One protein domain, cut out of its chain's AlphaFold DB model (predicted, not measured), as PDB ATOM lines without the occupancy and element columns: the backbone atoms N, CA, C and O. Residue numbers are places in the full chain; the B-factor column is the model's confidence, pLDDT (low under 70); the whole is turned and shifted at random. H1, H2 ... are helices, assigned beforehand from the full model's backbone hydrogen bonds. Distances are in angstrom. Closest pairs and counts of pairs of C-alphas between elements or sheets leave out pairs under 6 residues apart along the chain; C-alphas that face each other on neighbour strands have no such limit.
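This is residues 395 to 471 of the 531 residues of the protein "Helicase C-terminal domain-containing protein" of Emiliania huxleyi (UniProt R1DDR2). A long, thin, open loop: H1, H2 and H3 run out one after another to H4, H5 folds back, and residues 451 to 460 return to H6 beside H2. The printed part has 77 residues with six named helices, H1 to H6 in order, and no named strand; it is all helix, extended, with a radius of gyration of the C-alphas of 18.9 A and spans of 60 by 21 by 18 A.

H1 is residues 395 to 398, from C-alpha 395 at (79.624, 39.790, 178.387). H2 is 401 to 410, 14.3 A; H3 413 to 430, 25.5 A; H4 435 to 440; H5 442 to 450, 12.4 A; H6 461 to 464, ending at (69.818, 47.680, 196.060).

H1 and H2, like H2 and H3, meet only through their link. H4 and H5 are close but not clearly touching, C-alphas 438 and 445 closest at 5.7 A, at a steep tilt of 59 degrees, opposite ways. H2 and H6 are close but not clearly touching, C-alphas 403 and 463 closest at 6.7 A. In H2, H3, H4 and H5 every O i to N i+4 pair is within hydrogen-bond range; H1 and H6 are too short for one.

C-alphas 395 and 440 are farthest apart, 60.0 A. The printed part has no cut and no long link. pLDDT is under 70 in 23 residues, among them 452 to 460.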
ATOM      1  N   ARG A 395      80.625  38.902 179.016       69.06
ATOM      2  CA  ARG A 395      79.624  39.790 178.387       69.06
ATOM      3  C   ARG A 395      78.430  40.048 179.307       69.06
ATOM      4  O   ARG A 395      77.841  41.124 179.280       69.06
ATOM      5  N   LYS A 396      78.091  39.071 180.153       64.50
ATOM      6  CA  LYS A 396      77.043  39.212 181.175       64.50
ATOM      7  C   LYS A 396      77.562  39.980 182.394       64.50
ATOM      8  O   LYS A 396      76.827  40.754 182.998       64.50
ATOM      9  N   LEU A 397      78.848  39.833 182.724       68.06
ATOM     10  CA  LEU A 397      79.489  40.594 183.802       68.06
ATOM     11  C   LEU A 397      79.744  42.065 183.459       68.06
ATOM     12  O   LEU A 397      79.643  42.912 184.345       68.06
ATOM     13  N   SER A 398      80.045  42.400 182.202       69.75
ATOM     14  CA  SER A 398      80.308  43.787 181.791       69.75
ATOM     15  C   SER A 398      79.112  44.706 182.042       69.75
ATOM     16  O   SER A 398      79.291  45.881 182.357       69.75
ATOM     17  N   ALA A 399      77.896  44.157 182.011       72.06
ATOM     18  CA  ALA A 399      76.661  44.861 182.341       72.06
ATOM     19  C   ALA A 399      76.625  45.344 183.813       72.06
ATOM     20  O   ALA A 399      76.001  46.355 184.138       72.06
ATOM     21  N   PHE A 400      77.361  44.673 184.707       73.94
ATOM     22  CA  PHE A 400      77.505  45.053 186.114       73.94
ATOM     23  C   PHE A 400      78.668  45.999 186.398       73.94
ATOM     24  O   PHE A 400      78.712  46.552 187.499       73.94
ATOM     25  N   ARG A 401      79.583  46.220 185.445       78.06
ATOM     26  CA  ARG A 401      80.814  47.004 185.651       78.06
ATOM     27  C   ARG A 401      80.523  48.378 186.242       78.06
ATOM     28  O   ARG A 401      81.066  48.712 187.285       78.06
ATOM     29  N   TYR A 402      79.554  49.104 185.686       75.75
ATOM     30  CA  TYR A 402      79.165  50.423 186.198       75.75
ATOM     31  C   TYR A 402      78.607  50.398 187.625       75.75
ATOM     32  O   TYR A 402      78.830  51.336 188.383       75.75
ATOM     33  N   ARG A 403      77.902  49.330 188.020       76.75
ATOM     34  CA  ARG A 403      77.336  49.192 189.374       76.75
ATOM     35  C   ARG A 403      78.420  48.818 190.382       76.75
ATOM     36  O   ARG A 403      78.395  49.306 191.509       76.75
ATOM     37  N   VAL A 404      79.385  47.997 189.963       77.62
ATOM     38  CA  VAL A 404      80.588  47.691 190.746       77.62
ATOM     39  C   VAL A 404      81.445  48.943 190.905       77.62
ATOM     40  O   VAL A 404      81.829  49.259 192.023       77.62
ATOM     41  N   ASP A 405      81.669  49.705 189.837       78.19
ATOM     42  CA  ASP A 405      82.441  50.949 189.880       78.19
ATOM     43  C   ASP A 405      81.776  52.005 190.772       78.19
ATOM     44  O   ASP A 405      82.458  52.707 191.517       78.19
ATOM     45  N   ASP A 406      80.447  52.111 190.748       77.62
ATOM     46  CA  ASP A 406      79.706  53.033 191.613       77.62
ATOM     47  C   ASP A 406      79.740  52.600 193.091       77.62
ATOM     48  O   ASP A 406      79.996  53.415 193.983       77.62
ATOM     49  N   ALA A 407      79.618  51.294 193.357       75.31
ATOM     50  CA  ALA A 407      79.831  50.733 194.690       75.31
ATOM     51  C   ALA A 407      81.263  50.994 195.185       75.31
ATOM     52  O   ALA A 407      81.464  51.432 196.318       75.31
ATOM     53  N   MET A 408      82.257  50.789 194.323       75.44
ATOM     54  CA  MET A 408      83.672  51.014 194.611       75.44
ATOM     55  C   MET A 408      83.980  52.487 194.891       75.44
ATOM     56  O   MET A 408      84.736  52.790 195.812       75.44
ATOM     57  N   ARG A 409      83.339  53.423 194.181       76.31
ATOM     58  CA  ARG A 409      83.451  54.868 194.451       76.31
ATOM     59  C   ARG A 409      82.898  55.258 195.822       76.31
ATOM     60  O   ARG A 409      83.403  56.199 196.434       76.31
ATOM     61  N   ALA A 410      81.888  54.545 196.321       72.38
ATOM     62  CA  ALA A 410      81.352  54.759 197.664       72.38
ATOM     63  C   ALA A 410      82.276  54.209 198.775       72.38
ATOM     64  O   ALA A 410      82.240  54.696 199.910       72.38
ATOM     65  N   VAL A 411      83.130  53.228 198.462       73.62
ATOM     66  CA  VAL A 411      84.065  52.595 199.405       73.62
ATOM     67  C   VAL A 411      85.391  53.363 199.431       73.62
ATOM     68  O   VAL A 411      86.357  53.041 198.749       73.62
ATOM     69  N   THR A 412      85.458  54.404 200.262       77.81
ATOM     70  CA  THR A 412      86.698  55.168 200.496       77.81
ATOM     71  C   THR A 412      87.438  54.692 201.748       77.81
ATOM     72  O   THR A 412      86.838  54.147 202.674       77.81
ATOM     73  N   ARG A 413      88.743  54.977 201.862       71.69
ATOM     74  CA  ARG A 413      89.521  54.684 203.089       71.69
ATOM     75  C   ARG A 413      88.916  55.303 204.355       71.69
ATOM     76  O   ARG A 413      89.047  54.731 205.435       71.69
ATOM     77  N   ALA A 414      88.270  56.465 204.231       73.25
ATOM     78  CA  ALA A 414      87.552  57.102 205.332       73.25
ATOM     79  C   ALA A 414      86.313  56.282 205.727       73.25
ATOM     80  O   ALA A 414      86.165  55.941 206.896       73.25
ATOM     81  N   ALA A 415      85.510  55.867 204.743       71.69
ATOM     82  CA  ALA A 415      84.338  55.017 204.943       71.69
ATOM     83  C   ALA A 415      84.694  53.655 205.566       71.69
ATOM     84  O   ALA A 415      84.022  53.209 206.494       71.69
ATOM     85  N   VAL A 416      85.777  53.014 205.113       72.25
ATOM     86  CA  VAL A 416      86.261  51.738 205.675       72.25
ATOM     87  C   VAL A 416      86.714  51.917 207.126       72.25
ATOM     88  O   VAL A 416      86.354  51.121 207.991       72.25
ATOM     89  N   ARG A 417      87.464  52.988 207.420       73.06
ATOM     90  CA  ARG A 417      87.916  53.290 208.784       73.06
ATOM     91  C   ARG A 417      86.739  53.563 209.720       73.06
ATOM     92  O   ARG A 417      86.717  53.035 210.824       73.06
ATOM     93  N   GLU A 418      85.760  54.351 209.284       74.31
ATOM     94  CA  GLU A 418      84.556  54.648 210.067       74.31
ATOM     95  C   GLU A 418      83.685  53.404 210.280       74.31
ATOM     96  O   GLU A 418      83.220  53.166 211.394       74.31
ATOM     97  N   ALA A 419      83.523  52.558 209.258       71.75
ATOM     98  CA  ALA A 419      82.812  51.288 209.384       71.75
ATOM     99  C   ALA A 419      83.506  50.344 210.377       71.75
ATOM    100  O   ALA A 419      82.841  49.768 211.237       71.75
ATOM    101  N   ARG A 420      84.841  50.245 210.321       71.56
ATOM    102  CA  ARG A 420      85.623  49.409 211.239       71.56
ATOM    103  C   ARG A 420      85.572  49.921 212.675       71.56
ATOM    104  O   ARG A 420      85.437  49.131 213.601       71.56
ATOM    105  N   LEU A 421      85.630  51.238 212.872       73.50
ATOM    106  CA  LEU A 421      85.450  51.849 214.191       73.50
ATOM    107  C   LEU A 421      84.043  51.592 214.744       73.50
ATOM    108  O   LEU A 421      83.895  51.335 215.936       73.50
ATOM    109  N   LYS A 422      83.015  51.607 213.887       76.19
ATOM    110  CA  LYS A 422      81.636  51.298 214.278       76.19
ATOM    111  C   LYS A 422      81.471  49.833 214.679       76.19
ATOM    112  O   LYS A 422      80.836  49.562 215.693       76.19
ATOM    113  N   GLU A 423      82.047  48.920 213.906       75.12
ATOM    114  CA  GLU A 423      82.064  47.484 214.198       75.12
ATOM    115  C   GLU A 423      82.766  47.212 215.534       75.12
ATOM    116  O   GLU A 423      82.159  46.647 216.437       75.12
ATOM    117  N   ILE A 424      83.984  47.737 215.721       77.19
ATOM    118  CA  ILE A 424      84.737  47.606 216.977       77.19
ATOM    119  C   ILE A 424      83.948  48.201 218.148       77.19
ATOM    120  O   ILE A 424      83.872  47.590 219.205       77.19
ATOM    121  N   LYS A 425      83.313  49.366 217.982       76.12
ATOM    122  CA  LYS A 425      82.473  49.973 219.025       76.12
ATOM    123  C   LYS A 425      81.310  49.062 219.422       76.12
ATOM    124  O   LYS A 425      81.036  48.908 220.610       76.12
ATOM    125  N   GLN A 426      80.640  48.441 218.454       76.94
ATOM    126  CA  GLN A 426      79.575  47.473 218.725       76.94
ATOM    127  C   GLN A 426      80.125  46.229 219.429       76.94
ATOM    128  O   GLN A 426      79.553  45.789 220.423       76.94
ATOM    129  N   GLU A 427      81.264  45.703 218.987       78.19
ATOM    130  CA  GLU A 427      81.923  44.572 219.644       78.19
ATOM    131  C   GLU A 427      82.343  44.896 221.084       78.19
ATOM    132  O   GLU A 427      82.128  44.079 221.977       78.19
ATOM    133  N   LEU A 428      82.879  46.093 221.341       78.62
ATOM    134  CA  LEU A 428      83.241  46.565 222.680       78.62
ATOM    135  C   LEU A 428      82.005  46.646 223.588       78.62
ATOM    136  O   LEU A 428      82.050  46.150 224.712       78.62
ATOM    137  N   LEU A 429      80.890  47.190 223.087       77.62
ATOM    138  CA  LEU A 429      79.627  47.301 223.829       77.62
ATOM    139  C   LEU A 429      78.974  45.939 224.117       77.62
ATOM    140  O   LEU A 429      78.314  45.776 225.142       77.62
ATOM    141  N   HIS A 430      79.147  44.963 223.225       75.75
ATOM    142  CA  HIS A 430      78.545  43.631 223.340       75.75
ATOM    143  C   HIS A 430      79.497  42.568 223.917       75.75
ATOM    144  O   HIS A 430      79.111  41.406 224.084       75.75
ATOM    145  N   SER A 431      80.733  42.942 224.262       80.25
ATOM    146  CA  SER A 431      81.728  42.023 224.808       80.25
ATOM    147  C   SER A 431      81.463  41.697 226.276       80.25
ATOM    148  O   SER A 431      81.586  42.535 227.168       80.25
ATOM    149  N   LYS A 432      81.227  40.411 226.548       73.56
ATOM    150  CA  LYS A 432      81.105  39.864 227.913       73.56
ATOM    151  C   LYS A 432      82.388  39.983 228.742       73.56
ATOM    152  O   LYS A 432      82.331  39.879 229.957       73.56
ATOM    153  N   ARG A 433      83.552  40.146 228.100       73.00
ATOM    154  CA  ARG A 433      84.842  40.298 228.800       73.00
ATOM    155  C   ARG A 433      85.071  41.726 229.286       73.00
ATOM    156  O   ARG A 433      85.788  41.923 230.255       73.00
ATOM    157  N   LEU A 434      84.484  42.709 228.604       71.19
ATOM    158  CA  LEU A 434      84.641  44.125 228.935       71.19
ATOM    159  C   LEU A 434      83.496  44.655 229.798       71.19
ATOM    160  O   LEU A 434      83.651  45.699 230.419       71.19
ATOM    161  N   SER A 435      82.385  43.922 229.918       74.38
ATOM    162  CA  SER A 435      81.276  44.304 230.797       74.38
ATOM    163  C   SER A 435      81.686  44.446 232.265       74.38
ATOM    164  O   SER A 435      81.143  45.296 232.957       74.38
ATOM    165  N   GLU A 436      82.655  43.657 232.741       79.75
ATOM    166  CA  GLU A 436      83.197  43.784 234.105       79.75
ATOM    167  C   GLU A 436      84.040  45.060 234.273       79.75
ATOM    168  O   GLU A 436      83.960  45.723 235.301       79.75
ATOM    169  N   HIS A 437      84.792  45.445 233.237       77.12
ATOM    170  CA  HIS A 437      85.587  46.673 233.216       77.12
ATOM    171  C   HIS A 437      84.705  47.930 233.127       77.12
ATOM    172  O   HIS A 437      84.931  48.905 233.838       77.12
ATOM    173  N   PHE A 438      83.638  47.885 232.327       78.50
ATOM    174  CA  PHE A 438      82.645  48.961 232.265       78.50
ATOM    175  C   PHE A 438      81.780  49.056 233.531       78.50
ATOM    176  O   PHE A 438      81.240  50.118 233.821       78.50
ATOM    177  N   ALA A 439      81.667  47.978 234.314       78.38
ATOM    178  CA  ALA A 439      81.015  48.021 235.621       78.38
ATOM    179  C   ALA A 439      81.869  48.738 236.684       78.38
ATOM    180  O   ALA A 439      81.309  49.340 237.598       78.38
ATOM    181  N   SER A 440      83.204  48.690 236.574       83.44
ATOM    182  CA  SER A 440      84.110  49.444 237.453       83.44
ATOM    183  C   SER A 440      84.356  50.883 236.989       83.44
ATOM    184  O   SER A 440      84.646  51.735 237.824       83.44
ATOM    185  N   ASN A 441      84.213  51.156 235.687       79.94
ATOM    186  CA  ASN A 441      84.450  52.462 235.069       79.94
ATOM    187  C   ASN A 441      83.220  52.914 234.249       79.94
ATOM    188  O   ASN A 441      83.192  52.729 233.028       79.94
ATOM    189  N   PRO A 442      82.189  53.494 234.892       81.75
ATOM    190  CA  PRO A 442      80.955  53.892 234.210       81.75
ATOM    191  C   PRO A 442      81.157  55.059 233.229       81.75
ATOM    192  O   PRO A 442      80.529  55.080 232.173       81.75
ATOM    193  N   ASP A 443      82.089  55.971 233.521       78.94
ATOM    194  CA  ASP A 443      82.372  57.137 232.671       78.94
ATOM    195  C   ASP A 443      82.909  56.732 231.283       78.94
ATOM    196  O   ASP A 443      82.582  57.363 230.278       78.94
ATOM    197  N   ASP A 444      83.672  55.634 231.201       78.06
ATOM    198  CA  ASP A 444      84.218  55.106 229.942       78.06
ATOM    199  C   ASP A 444      83.112  54.496 229.057       78.06
ATOM    200  O   ASP A 444      83.146  54.594 227.827       78.06
ATOM    201  N   LEU A 445      82.095  53.888 229.679       76.44
ATOM    202  CA  LEU A 445      80.925  53.351 228.982       76.44
ATOM    203  C   LEU A 445      80.046  54.476 228.425       76.44
ATOM    204  O   LEU A 445      79.556  54.378 227.295       76.44
ATOM    205  N   ASP A 446      79.857  55.536 229.204       76.69
ATOM    206  CA  ASP A 446      79.064  56.691 228.797       76.69
ATOM    207  C   ASP A 446      79.787  57.505 227.715       76.69
ATOM    208  O   ASP A 446      79.161  57.878 226.720       76.69
ATOM    209  N   ALA A 447      81.112  57.658 227.797       78.50
ATOM    210  CA  ALA A 447      81.920  58.229 226.717       78.50
ATOM    211  C   ALA A 447      81.751  57.444 225.404       78.50
ATOM    212  O   ALA A 447      81.443  58.022 224.360       78.50
ATOM    213  N   LEU A 448      81.826  56.108 225.457       73.12
ATOM    214  CA  LEU A 448      81.595  55.262 224.284       73.12
ATOM    215  C   LEU A 448      80.162  55.376 223.752       73.12
ATOM    216  O   LEU A 448      79.957  55.320 222.543       73.12
ATOM    217  N   ARG A 449      79.142  55.546 224.597       75.38
ATOM    218  CA  ARG A 449      77.746  55.701 224.145       75.38
ATOM    219  C   ARG A 449      77.475  57.061 223.510       75.38
ATOM    220  O   ARG A 449      76.739  57.120 222.525       75.38
ATOM    221  N   HIS A 450      78.084  58.114 224.042       68.19
ATOM    222  CA  HIS A 450      77.857  59.498 223.626       68.19
ATOM    223  C   HIS A 450      78.844  60.009 222.568       68.19
ATOM    224  O   HIS A 450      78.663  61.106 222.041       68.19
ATOM    225  N   ASP A 451      79.838  59.199 222.196       71.06
ATOM    226  CA  ASP A 451      80.710  59.451 221.053       71.06
ATOM    227  C   ASP A 451      79.919  59.740 219.770       71.06
ATOM    228  O   ASP A 451      78.937  59.059 219.446       71.06
ATOM    229  N   LYS A 452      80.410  60.730 219.013       69.94
ATOM    230  CA  LYS A 452      79.788  61.246 217.787       69.94
ATOM    231  C   LYS A 452      79.385  60.090 216.856       69.94
ATOM    232  O   LYS A 452      80.205  59.200 216.607       69.94
ATOM    233  N   PRO A 453      78.147  60.076 216.327       60.66
ATOM    234  CA  PRO A 453      77.706  59.006 215.445       60.66
ATOM    235  C   PRO A 453      78.611  58.959 214.213       60.66
ATOM    236  O   PRO A 453      78.728  59.940 213.477       60.66
ATOM    237  N   LEU A 454      79.271  57.816 214.014       62.47
ATOM    238  CA  LEU A 454      80.074  57.554 212.823       62.47
ATOM    239  C   LEU A 454      79.143  57.571 211.610       62.47
ATOM    240  O   LEU A 454      78.077  56.941 211.644       62.47
ATOM    241  N   ALA A 455      79.526  58.303 210.564       59.94
ATOM    242  CA  ALA A 455      78.706  58.417 209.373       59.94
ATOM    243  C   ALA A 455      78.507  57.023 208.769       59.94
ATOM    244  O   ALA A 455      79.443  56.257 208.538       59.94
ATOM    245  N   THR A 456      77.252  56.647 208.549       58.78
ATOM    246  CA  THR A 456      76.955  55.443 207.782       58.78
ATOM    247  C   THR A 456      77.334  55.712 206.339       58.78
ATOM    248  O   THR A 456      76.821  56.669 205.755       58.78
ATOM    249  N   VAL A 457      78.196  54.863 205.772       62.00
ATOM    250  CA  VAL A 457      78.489  54.850 204.333       62.00
ATOM    251  C   VAL A 457      77.170  54.992 203.583       62.00
ATOM    252  O   VAL A 457      76.244  54.209 203.818       62.00
ATOM    253  N   ARG A 458      77.057  56.043 202.761       62.75
ATOM    254  CA  ARG A 458      75.828  56.381 202.039       62.75
ATOM    255  C   ARG A 458      75.451  55.186 201.168       62.75
ATOM    256  O   ARG A 458      76.056  54.967 200.124       62.75
ATOM    257  N   ARG A 459      74.466  54.405 201.617       64.06
ATOM    258  CA  ARG A 459      73.904  53.314 200.824       64.06
ATOM    259  C   ARG A 459      73.221  53.938 199.622       64.06
ATOM    260  O   ARG A 459      72.328  54.766 199.779       64.06
ATOM    261  N   GLN A 460      73.700  53.590 198.440       69.75
ATOM    262  CA  GLN A 460      73.117  54.025 197.186       69.75
ATOM    263  C   GLN A 460      71.845  53.200 196.925       69.75
ATOM    264  O   GLN A 460      71.957  51.990 196.719       69.75
ATOM    265  N   PRO A 461      70.641  53.807 196.947       70.00
ATOM    266  CA  PRO A 461      69.382  53.064 196.817       70.00
ATOM    267  C   PRO A 461      69.261  52.323 195.477       70.00
ATOM    268  O   PRO A 461      68.654  51.264 195.389       70.00
ATOM    269  N   HIS A 462      69.894  52.841 194.422       70.44
ATOM    270  CA  HIS A 462      69.888  52.237 193.087       70.44
ATOM    271  C   HIS A 462      70.807  51.013 192.947       70.44
ATOM    272  O   HIS A 462      70.697  50.265 191.973       70.44
ATOM    273  N   LEU A 463      71.702  50.771 193.911       67.69
ATOM    274  CA  LEU A 463      72.482  49.531 193.967       67.69
ATOM    275  C   LEU A 463      71.683  48.373 194.579       67.69
ATOM    276  O   LEU A 463      71.945  47.219 194.242       67.69
ATOM    277  N   GLU A 464      70.680  48.674 195.410       69.81
ATOM    278  CA  GLU A 464      69.818  47.680 196.060       69.81
ATOM    279  C   GLU A 464      68.961  46.916 195.046       69.81
ATOM    280  O   GLU A 464      68.847  45.693 195.118       69.81
ATOM    281  N   ASN A 465      68.426  47.617 194.044       68.38
ATOM    282  CA  ASN A 465      67.610  47.010 193.002       68.38
ATOM    283  C   ASN A 465      68.431  46.768 191.731       68.38
ATOM    284  O   ASN A 465      68.814  47.715 191.049       68.38
ATOM    285  N   VAL A 466      68.705  45.497 191.422       66.69
ATOM    286  CA  VAL A 466      69.311  45.077 190.150       66.69
ATOM    287  C   VAL A 466      68.192  44.890 189.118       66.69
ATOM    288  O   VAL A 466      67.409  43.945 189.276       66.69
ATOM    289  N   PRO A 467      68.125  45.722 188.062       68.38
ATOM    290  CA  PRO A 467      67.157  45.546 186.988       68.38
ATOM    291  C   PRO A 467      67.235  44.154 186.360       68.38
ATOM    292  O   PRO A 467      68.327  43.600 186.210       68.38
ATOM    293  N   ALA A 468      66.080  43.604 185.981       61.00
ATOM    294  CA  ALA A 468      65.964  42.234 185.482       61.00
ATOM    295  C   ALA A 468      66.889  41.955 184.284       61.00
ATOM    296  O   ALA A 468      67.552  40.928 184.271       61.00
ATOM    297  N   TYR A 469      67.036  42.917 183.369       64.12
ATOM    298  CA  TYR A 469      67.870  42.802 182.167       64.12
ATOM    299  C   TYR A 469      69.389  42.770 182.425       64.12
ATOM    300  O   TYR A 469      70.149  42.438 181.521       64.12
ATOM    301  N   LEU A 470      69.853  43.168 183.619       58.88
ATOM    302  CA  LEU A 470      71.275  43.088 183.979       58.88
ATOM    303  C   LEU A 470      71.623  41.759 184.639       58.88
ATOM    304  O   LEU A 470      72.794  41.406 184.665       58.88
ATOM    305  N   LYS A 471      70.651  41.028 185.197       54.56
ATOM    306  CA  LYS A 471      70.917  39.728 185.818       54.56
ATOM    307  C   LYS A 471      71.352  38.755 184.719       54.56
ATOM    308  O   LYS A 471      70.662  38.683 183.710       54.56
TER     309      LYS A 471